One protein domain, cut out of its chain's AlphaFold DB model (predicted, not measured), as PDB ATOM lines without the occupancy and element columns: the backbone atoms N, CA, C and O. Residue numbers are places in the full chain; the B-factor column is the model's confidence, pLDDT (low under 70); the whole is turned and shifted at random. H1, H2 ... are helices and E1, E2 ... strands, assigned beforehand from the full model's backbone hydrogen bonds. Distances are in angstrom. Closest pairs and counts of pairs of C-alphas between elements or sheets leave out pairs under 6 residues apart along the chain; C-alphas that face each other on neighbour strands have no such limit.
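What this domain is: This is residues 55 to 118 of the 332 residues of an uncharacterized protein of Lachnospiraceae bacterium (UniProt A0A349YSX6). A strongly twisted sheet of four strands makes the body of an elongated, rod-like domain, with the short helix H1 over one face and no named helix on the other; the small helix H2 lies beyond one end of the sheet, and the link of residues 66 to 76 turns back at the opposite end. The sheet is mixed, in the order E1, E2, E3, E4: E1 and E2 run parallel, the rest antiparallel. The printed part has 64 residues with two named helices and four named strands, along the chain E1, H1, E2, E3, E4, H2, and its class is mixed, helices and strands. It is compact, with a radius of gyration of the C-alphas of 12.0 A, and its spans are 38 by 19 by 18 A.

Where its parts are: Strand E1, residues 55 to 60, begins at C-alpha 55 at (11.710, 6.919, 29.717) and is 15.5 A long from first to last C-alpha. Helix H1 is residues 61 to 65, 6.4 A. Strand E2 is residues 77 to 82, 15.5 A. Strand E3, residues 89 to 97, measures 24.2 A and begins at C-alpha 89 at (-5.447, 12.317, 27.558). Strand E4, residues 100 to 108, measures 23.9 A and bends by 52 degrees at residue 104. Helix H2, residues 113 to 118, is 8.5 A long and ends at C-alpha 118 at (-14.898, 13.931, 41.434).

How they stand to each other: In the sheet, E1 and E4 are edge strands. E1 and E2 are parallel at 25 degrees, with N 55 and O 77 at 2.8 A and N 79 and O 56 at 3.0 A, within hydrogen-bond range. E1, H1 and E2 form a strand-helix-strand unit, two parallel neighbour strands with a helix between them in the chain, and its crossover is right-handed. E2, E3 and E4 form a meander, each strand the antiparallel neighbour of the one before. The hairpin of E2 and E3 has N 80 and O 91 at 2.8 A; the hairpin of E3 and E4 has N 92 and O 105 at 2.8 A. H1 is on the sheet at a height of 7.2 A, over E3. The closest C-alphas of H1 and E2 are those of Tyr 61 and Val 80, 6.5 A apart. H2 is not on the sheet; it is apart from E1, E3 and H1, and its closest C-alpha to E2 is that of Lys 113, 7.9 A from that of Ala 82. In H1 and H2 every O i to N i+4 pair is within hydrogen-bond range.

The domain as a whole: The two C-alphas farthest apart are those of Asp 98 and Ser 118, 39.2 A. The printed part has no cut. The link from H1 to E2, 11 residues, is long. The mean pLDDT of the printed part is 82.4, and residues 87 to 88 and 108 to 111 are under 70.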
ATOM      1  N   ARG A  55      10.565   6.661  28.846       88.00
ATOM      2  CA  ARG A  55      11.710   6.919  29.717       88.00
ATOM      3  C   ARG A  55      11.249   7.404  31.086       88.00
ATOM      4  O   ARG A  55      11.798   6.966  32.089       88.00
ATOM      5  N   ASP A  56      10.271   8.306  31.112       90.50
ATOM      6  CA  ASP A  56       9.789   8.930  32.343       90.50
ATOM      7  C   ASP A  56       8.362   9.478  32.192       90.50
ATOM      8  O   ASP A  56       7.791   9.500  31.092       90.50
ATOM      9  N   ILE A  57       7.787   9.914  33.312       89.69
ATOM     10  CA  ILE A  57       6.441  10.465  33.420       89.69
ATOM     11  C   ILE A  57       6.499  11.825  34.125       89.69
ATOM     12  O   ILE A  57       6.998  11.926  35.242       89.69
ATOM     13  N   VAL A  58       5.915  12.852  33.508       88.81
ATOM     14  CA  VAL A  58       5.763  14.195  34.090       88.81
ATOM     15  C   VAL A  58       4.290  14.551  34.288       88.81
ATOM     16  O   VAL A  58       3.393  14.003  33.637       88.81
ATOM     17  N   GLY A  59       4.023  15.470  35.211       83.94
ATOM     18  CA  GLY A  59       2.678  15.861  35.607       83.94
ATOM     19  C   GLY A  59       1.956  16.702  34.559       83.94
ATOM     20  O   GLY A  59       0.771  16.475  34.336       83.94
ATOM     21  N   ASN A  60       2.638  17.644  33.903       87.25
ATOM     22  CA  ASN A  60       2.040  18.579  32.938       87.25
ATOM     23  C   ASN A  60       3.028  19.009  31.831       87.25
ATOM     24  O   ASN A  60       4.212  18.672  31.868       87.25
ATOM     25  N   TYR A  61       2.543  19.753  30.830       87.00
ATOM     26  CA  TYR A  61       3.372  20.191  29.698       87.00
ATOM     27  C   TYR A  61       4.476  21.188  30.101       87.00
ATOM     28  O   TYR A  61       5.559  21.173  29.522       87.00
ATOM     29  N   ALA A  62       4.255  22.017  31.127       88.38
ATOM     30  CA  ALA A  62       5.288  22.931  31.620       88.38
ATOM     31  C   ALA A  62       6.477  22.158  32.219       88.38
ATOM     32  O   ALA A  62       7.632  22.475  31.929       88.38
ATOM     33  N   GLU A  63       6.205  21.089  32.969       89.75
ATOM     34  CA  GLU A  63       7.226  20.177  33.494       89.75
ATOM     35  C   GLU A  63       7.994  19.454  32.382       89.75
ATOM     36  O   GLU A  63       9.197  19.261  32.520       89.75
ATOM     37  N   LEU A  64       7.347  19.122  31.256       90.38
ATOM     38  CA  LEU A  64       8.042  18.589  30.078       90.38
ATOM     39  C   LEU A  64       9.040  19.608  29.505       90.38
ATOM     40  O   LEU A  64      10.189  19.268  29.237       90.38
ATOM     41  N   THR A  65       8.625  20.869  29.336       89.00
ATOM     42  CA  THR A  65       9.512  21.918  28.794       89.00
ATOM     43  C   THR A  65      10.676  22.264  29.721       89.00
ATOM     44  O   THR A  65      11.731  22.678  29.248       89.00
ATOM     45  N   ALA A  66      10.502  22.063  31.031       90.88
ATOM     46  CA  ALA A  66      11.536  22.246  32.046       90.88
ATOM     47  C   ALA A  66      12.314  20.953  32.367       90.88
ATOM     48  O   ALA A  66      13.183  20.969  33.241       90.88
ATOM     49  N   TYR A  67      12.004  19.837  31.698       91.00
ATOM     50  CA  TYR A  67      12.611  18.544  31.988       91.00
ATOM     51  C   TYR A  67      14.126  18.588  31.722       91.00
ATOM     52  O   TYR A  67      14.549  19.131  30.699       91.00
ATOM     53  N   PRO A  68      14.971  18.021  32.602       89.81
ATOM     54  CA  PRO A  68      16.418  18.028  32.416       89.81
ATOM     55  C   PRO A  68      16.817  17.237  31.161       89.81
ATOM     56  O   PRO A  68      16.827  16.008  31.144       89.81
ATOM     57  N   ILE A  69      17.180  17.960  30.098       87.38
ATOM     58  CA  ILE A  69      17.499  17.372  28.787       87.38
ATOM     59  C   ILE A  69      18.931  16.833  28.670       87.38
ATOM     60  O   ILE A  69      19.255  16.168  27.692       87.38
ATOM     61  N   GLN A  70      19.789  17.107  29.657       86.38
ATOM     62  CA  GLN A  70      21.219  16.766  29.642       86.38
ATOM     63  C   GLN A  70      21.493  15.261  29.517       86.38
ATOM     64  O   GLN A  70      22.491  14.867  28.921       86.38
ATOM     65  N   ASP A  71      20.573  14.433  30.017       82.25
ATOM     66  CA  ASP A  71      20.679  12.978  29.957       82.25
ATOM     67  C   ASP A  71      19.773  12.363  28.881       82.25
ATOM     68  O   ASP A  71      19.745  11.138  28.759       82.25
ATOM     69  N   LEU A  72      19.002  13.158  28.126       84.69
ATOM     70  CA  LEU A  72      18.083  12.680  27.086       84.69
ATOM     71  C   LEU A  72      18.819  12.410  25.770       84.69
ATOM     72  O   LEU A  72      19.588  13.234  25.280       84.69
ATOM     73  N   ALA A  73      18.514  11.277  25.145       86.00
ATOM     74  CA  ALA A  73      18.901  11.015  23.768       86.00
ATOM     75  C   ALA A  73      17.750  11.396  22.829       86.00
ATOM     76  O   ALA A  73      16.578  11.194  23.151       86.00
ATOM     77  N   ILE A  74      18.085  11.884  21.632       85.19
ATOM     78  CA  ILE A  74      17.097  12.103  20.565       85.19
ATOM     79  C   ILE A  74      16.279  10.818  20.371       85.19
ATOM     80  O   ILE A  74      16.825   9.709  20.336       85.19
ATOM     81  N   GLY A  75      14.962  10.961  20.302       79.94
ATOM     82  CA  GLY A  75      14.000   9.874  20.186       79.94
ATOM     83  C   GLY A  75      13.432   9.366  21.513       79.94
ATOM     84  O   GLY A  75      12.512   8.556  21.480       79.94
ATOM     85  N   ASP A  76      13.949   9.794  22.667       87.19
ATOM     86  CA  ASP A  76      13.394   9.372  23.959       87.19
ATOM     87  C   ASP A  76      11.981   9.909  24.171       87.19
ATOM     88  O   ASP A  76      11.665  11.035  23.785       87.19
ATOM     89  N   ILE A  77      11.132   9.080  24.780       88.31
ATOM     90  CA  ILE A  77       9.706   9.357  24.935       88.31
ATOM     91  C   ILE A  77       9.397   9.648  26.402       88.31
ATOM     92  O   ILE A  77       9.725   8.845  27.277       88.31
ATOM     93  N   ILE A  78       8.717  10.762  26.657       90.00
ATOM     94  CA  ILE A  78       8.196  11.145  27.971       90.00
ATOM     95  C   ILE A  78       6.669  11.137  27.915       90.00
ATOM     96  O   ILE A  78       6.062  11.606  26.948       90.00
ATOM     97  N   ASN A  79       6.046  10.580  28.950       89.00
ATOM     98  CA  ASN A  79       4.597  10.588  29.122       89.00
ATOM     99  C   ASN A  79       4.174  11.793  29.978       89.00
ATOM    100  O   ASN A  79       4.703  11.991  31.068       89.00
ATOM    101  N   VAL A  80       3.201  12.568  29.512       88.75
ATOM    102  CA  VAL A  80       2.651  13.742  30.198       88.75
ATOM    103  C   VAL A  80       1.234  13.416  30.667       88.75
ATOM    104  O   VAL A  80       0.352  13.155  29.849       88.75
ATOM    105  N   LEU A  81       1.003  13.429  31.984       82.44
ATOM    106  CA  LEU A  81      -0.269  12.995  32.586       82.44
ATOM    107  C   LEU A  81      -1.405  14.025  32.480       82.44
ATOM    108  O   LEU A  81      -2.575  13.647  32.495       82.44
ATOM    109  N   ALA A  82      -1.080  15.314  32.416       74.62
ATOM    110  CA  ALA A  82      -2.049  16.395  32.276       74.62
ATOM    111  C   ALA A  82      -1.552  17.414  31.250       74.62
ATOM    112  O   ALA A  82      -1.028  18.474  31.595       74.62
ATOM    113  N   ASP A  83      -1.703  17.074  29.974       75.19
ATOM    114  CA  ASP A  83      -1.493  18.042  28.905       75.19
ATOM    115  C   ASP A  83      -2.681  19.016  28.851       75.19
ATOM    116  O   ASP A  83      -3.803  18.641  28.507       75.19
ATOM    117  N   GLU A  84      -2.422  20.271  29.219       70.19
ATOM    118  CA  GLU A  84      -3.412  21.355  29.243       70.19
ATOM    119  C   GLU A  84      -3.899  21.747  27.841       70.19
ATOM    120  O   GLU A  84      -4.951  22.363  27.713       70.19
ATOM    121  N   ASN A  85      -3.173  21.358  26.786       72.69
ATOM    122  CA  ASN A  85      -3.545  21.634  25.399       72.69
ATOM    123  C   ASN A  85      -4.303  20.469  24.743       72.69
ATOM    124  O   ASN A  85      -4.852  20.633  23.652       72.69
ATOM    125  N   ARG A  86      -4.301  19.280  25.365       72.25
ATOM    126  CA  ARG A  86      -4.924  18.054  24.828       72.25
ATOM    127  C   ARG A  86      -5.934  17.404  25.781       72.25
ATOM    128  O   ARG A  86      -6.312  16.254  25.579       72.25
ATOM    129  N   ASP A  87      -6.383  18.162  26.784       63.19
ATOM    130  CA  ASP A  87      -7.590  17.978  27.600       63.19
ATOM    131  C   ASP A  87      -8.078  16.527  27.784       63.19
ATOM    132  O   ASP A  87      -8.996  16.058  27.107       63.19
ATOM    133  N   ASN A  88      -7.577  15.869  28.838       66.75
ATOM    134  CA  ASN A  88      -8.000  14.543  29.334       66.75
ATOM    135  C   ASN A  88      -7.398  13.309  28.643       66.75
ATOM    136  O   ASN A  88      -7.968  12.218  28.758       66.75
ATOM    137  N   ALA A  89      -6.247  13.453  27.992       74.31
ATOM    138  CA  ALA A  89      -5.447  12.317  27.558       74.31
ATOM    139  C   ALA A  89      -4.037  12.369  28.153       74.31
ATOM    140  O   ALA A  89      -3.476  13.444  28.373       74.31
ATOM    141  N   ASN A  90      -3.468  11.189  28.401       82.56
ATOM    142  CA  ASN A  90      -2.045  11.067  28.661       82.56
ATOM    143  C   ASN A  90      -1.345  11.177  27.307       82.56
ATOM    144  O   ASN A  90      -1.650  10.406  26.393       82.56
ATOM    145  N   CYS A  91      -0.434  12.129  27.163       87.06
ATOM    146  CA  CYS A  91       0.212  12.414  25.887       87.06
ATOM    147  C   CYS A  91       1.663  11.943  25.893       87.06
ATOM    148  O   CYS A  91       2.370  12.075  26.890       87.06
ATOM    149  N   TYR A  92       2.121  11.431  24.758       89.06
ATOM    150  CA  TYR A  92       3.502  11.024  24.552       89.06
ATOM    151  C   TYR A  92       4.218  12.066  23.707       89.06
ATOM    152  O   TYR A  92       3.794  12.394  22.592       89.06
ATOM    153  N   TYR A  93       5.332  12.550  24.241       89.31
ATOM    154  CA  TYR A  93       6.213  13.486  23.569       89.31
ATOM    155  C   TYR A  93       7.569  12.842  23.351       89.31
ATOM    156  O   TYR A  93       8.127  12.216  24.252       89.31
ATOM    157  N   ARG A  94       8.094  12.998  22.142       90.06
ATOM    158  CA  ARG A  94       9.426  12.552  21.763       90.06
ATOM    159  C   ARG A  94      10.379  13.733  21.798       90.06
ATOM    160  O   ARG A  94      10.071  14.785  21.243       90.06
ATOM    161  N   TYR A  95      11.534  13.540  22.411       90.19
ATOM    162  CA  TYR A  95      12.611  14.516  22.377       90.19
ATOM    163  C   TYR A  95      13.287  14.505  21.001       90.19
ATOM    164  O   TYR A  95      13.797  13.465  20.583       90.19
ATOM    165  N   ASP A  96      13.313  15.635  20.295       85.69
ATOM    166  CA  ASP A  96      13.927  15.726  18.959       85.69
ATOM    167  C   ASP A  96      15.350  16.314  18.979       85.69
ATOM    168  O   ASP A  96      16.017  16.337  17.946       85.69
ATOM    169  N   GLY A  97      15.839  16.734  20.151       83.94
ATOM    170  CA  GLY A  97      17.108  17.450  20.303       83.94
ATOM    171  C   GLY A  97      16.904  18.949  20.525       83.94
ATOM    172  O   GLY A  97      15.818  19.475  20.297       83.94
ATOM    173  N   ASP A  98      17.940  19.625  21.022       81.19
ATOM    174  CA  ASP A  98      17.978  21.081  21.232       81.19
ATOM    175  C   ASP A  98      16.772  21.664  22.003       81.19
ATOM    176  O   ASP A  98      16.330  22.783  21.750       81.19
ATOM    177  N   GLY A  99      16.219  20.902  22.956       79.31
ATOM    178  CA  GLY A  99      15.062  21.326  23.758       79.31
ATOM    179  C   GLY A  99      13.704  21.235  23.046       79.31
ATOM    180  O   GLY A  99      12.696  21.660  23.613       79.31
ATOM    181  N   ALA A 100      13.649  20.686  21.829       86.00
ATOM    182  CA  ALA A 100      12.414  20.518  21.071       86.00
ATOM    183  C   ALA A 100      11.700  19.196  21.400       86.00
ATOM    184  O   ALA A 100      12.320  18.134  21.527       86.00
ATOM    185  N   TRP A 101      10.371  19.271  21.487       88.69
ATOM    186  CA  TRP A 101       9.488  18.144  21.775       88.69
ATOM    187  C   TRP A 101       8.439  17.991  20.674       88.69
ATOM    188  O   TRP A 101       7.656  18.911  20.432       88.69
ATOM    189  N   SER A 102       8.370  16.814  20.055       88.88
ATOM    190  CA  SER A 102       7.295  16.460  19.127       88.88
ATOM    191  C   SER A 102       6.245  15.609  19.807       88.88
ATOM    192  O   SER A 102       6.545  14.588  20.422       88.88
ATOM    193  N   TYR A 103       4.986  15.984  19.623       88.62
ATOM    194  CA  TYR A 103       3.874  15.109  19.953       88.62
ATOM    195  C   TYR A 103       3.869  13.879  19.041       88.62
ATOM    196  O   TYR A 103       3.896  14.018  17.817       88.62
ATOM    197  N   ILE A 104       3.775  12.688  19.628       83.44
ATOM    198  CA  ILE A 104       3.771  11.424  18.874       83.44
ATOM    199  C   ILE A 104       2.521  10.567  19.103       83.44
ATOM    200  O   ILE A 104       2.339   9.567  18.411       83.44
ATOM    201  N   GLY A 105       1.637  10.961  20.020       82.44
ATOM    202  CA  GLY A 105       0.365  10.280  20.244       82.44
ATOM    203  C   GLY A 105      -0.188  10.503  21.642       82.44
ATOM    204  O   GLY A 105       0.479  11.052  22.516       82.44
ATOM    205  N   ASP A 106      -1.412  10.048  21.853       84.56
ATOM    206  CA  ASP A 106      -2.090  10.075  23.138       84.56
ATOM    207  C   ASP A 106      -2.733   8.722  23.428       84.56
ATOM    208  O   ASP A 106      -3.043   7.934  22.532       84.56
ATOM    209  N   VAL A 107      -2.920   8.451  24.712       76.38
ATOM    210  CA  VAL A 107      -3.782   7.381  25.190       76.38
ATOM    211  C   VAL A 107      -4.800   8.013  26.119       76.38
ATOM    212  O   VAL A 107      -4.452   8.761  27.037       76.38
ATOM    213  N   ALA A 108      -6.070   7.685  25.888       69.31
ATOM    214  CA  ALA A 108      -7.161   8.119  26.742       69.31
ATOM    215  C   ALA A 108      -6.842   7.778  28.206       69.31
ATOM    216  O   ALA A 108      -6.623   6.614  28.559       69.31
ATOM    217  N   SER A 109      -6.807   8.799  29.066       66.25
ATOM    218  CA  SER A 109      -6.588   8.598  30.494       66.25
ATOM    219  C   SER A 109      -7.720   7.727  31.049       66.25
ATOM    220  O   SER A 109      -8.894   7.933  30.733       66.25
ATOM    221  N   TYR A 110      -7.400   6.764  31.923       68.56
ATOM    222  CA  TYR A 110      -8.407   5.873  32.529       68.56
ATOM    223  C   TYR A 110      -9.514   6.658  33.271       68.56
ATOM    224  O   TYR A 110     -10.670   6.232  33.355       68.56
ATOM    225  N   TYR A 111      -9.173   7.857  33.756       69.00
ATOM    226  CA  TYR A 111     -10.104   8.856  34.263       69.00
ATOM    227  C   TYR A 111      -9.772  10.232  33.676       69.00
ATOM    228  O   TYR A 111      -8.614  10.636  33.684       69.00
ATOM    229  N   THR A 112     -10.787  10.982  33.237       71.62
ATOM    230  CA  THR A 112     -10.624  12.413  32.930       71.62
ATOM    231  C   THR A 112     -10.242  13.180  34.200       71.62
ATOM    232  O   THR A 112     -10.598  12.752  35.303       71.62
ATOM    233  N   LYS A 113      -9.592  14.348  34.082       71.62
ATOM    234  CA  LYS A 113      -9.240  15.194  35.244       71.62
ATOM    235  C   LYS A 113     -10.472  15.502  36.100       71.62
ATOM    236  O   LYS A 113     -10.447  15.389  37.325       71.62
ATOM    237  N   SER A 114     -11.596  15.784  35.440       74.56
ATOM    238  CA  SER A 114     -12.891  15.981  36.095       74.56
ATOM    239  C   SER A 114     -13.372  14.739  36.854       74.56
ATOM    240  O   SER A 114     -13.880  14.868  37.969       74.56
ATOM    241  N   LYS A 115     -13.222  13.538  36.280       77.06
ATOM    242  CA  LYS A 115     -13.626  12.280  36.924       77.06
ATOM    243  C   LYS A 115     -12.705  11.933  38.092       77.06
ATOM    244  O   LYS A 115     -13.215  11.547  39.140       77.06
ATOM    245  N   PHE A 116     -11.395  12.133  37.956       80.25
ATOM    246  CA  PHE A 116     -10.433  11.954  39.045       80.25
ATOM    247  C   PHE A 116     -10.744  12.886  40.220       80.25
ATOM    248  O   PHE A 116     -10.939  12.407  41.334       80.25
ATOM    249  N   ASN A 117     -10.921  14.187  39.968       77.38
ATOM    250  CA  ASN A 117     -11.271  15.154  41.011       77.38
ATOM    251  C   ASN A 117     -12.624  14.836  41.661       77.38
ATOM    252  O   ASN A 117     -12.767  14.937  42.876       77.38
ATOM    253  N   SER A 118     -13.614  14.383  40.885       81.75
ATOM    254  CA  SER A 118     -14.898  13.931  41.434       81.75
ATOM    255  C   SER A 118     -14.741  12.707  42.343       81.75
ATOM    256  O   SER A 118     -15.343  12.653  43.414       81.75
TER     257      SER A 118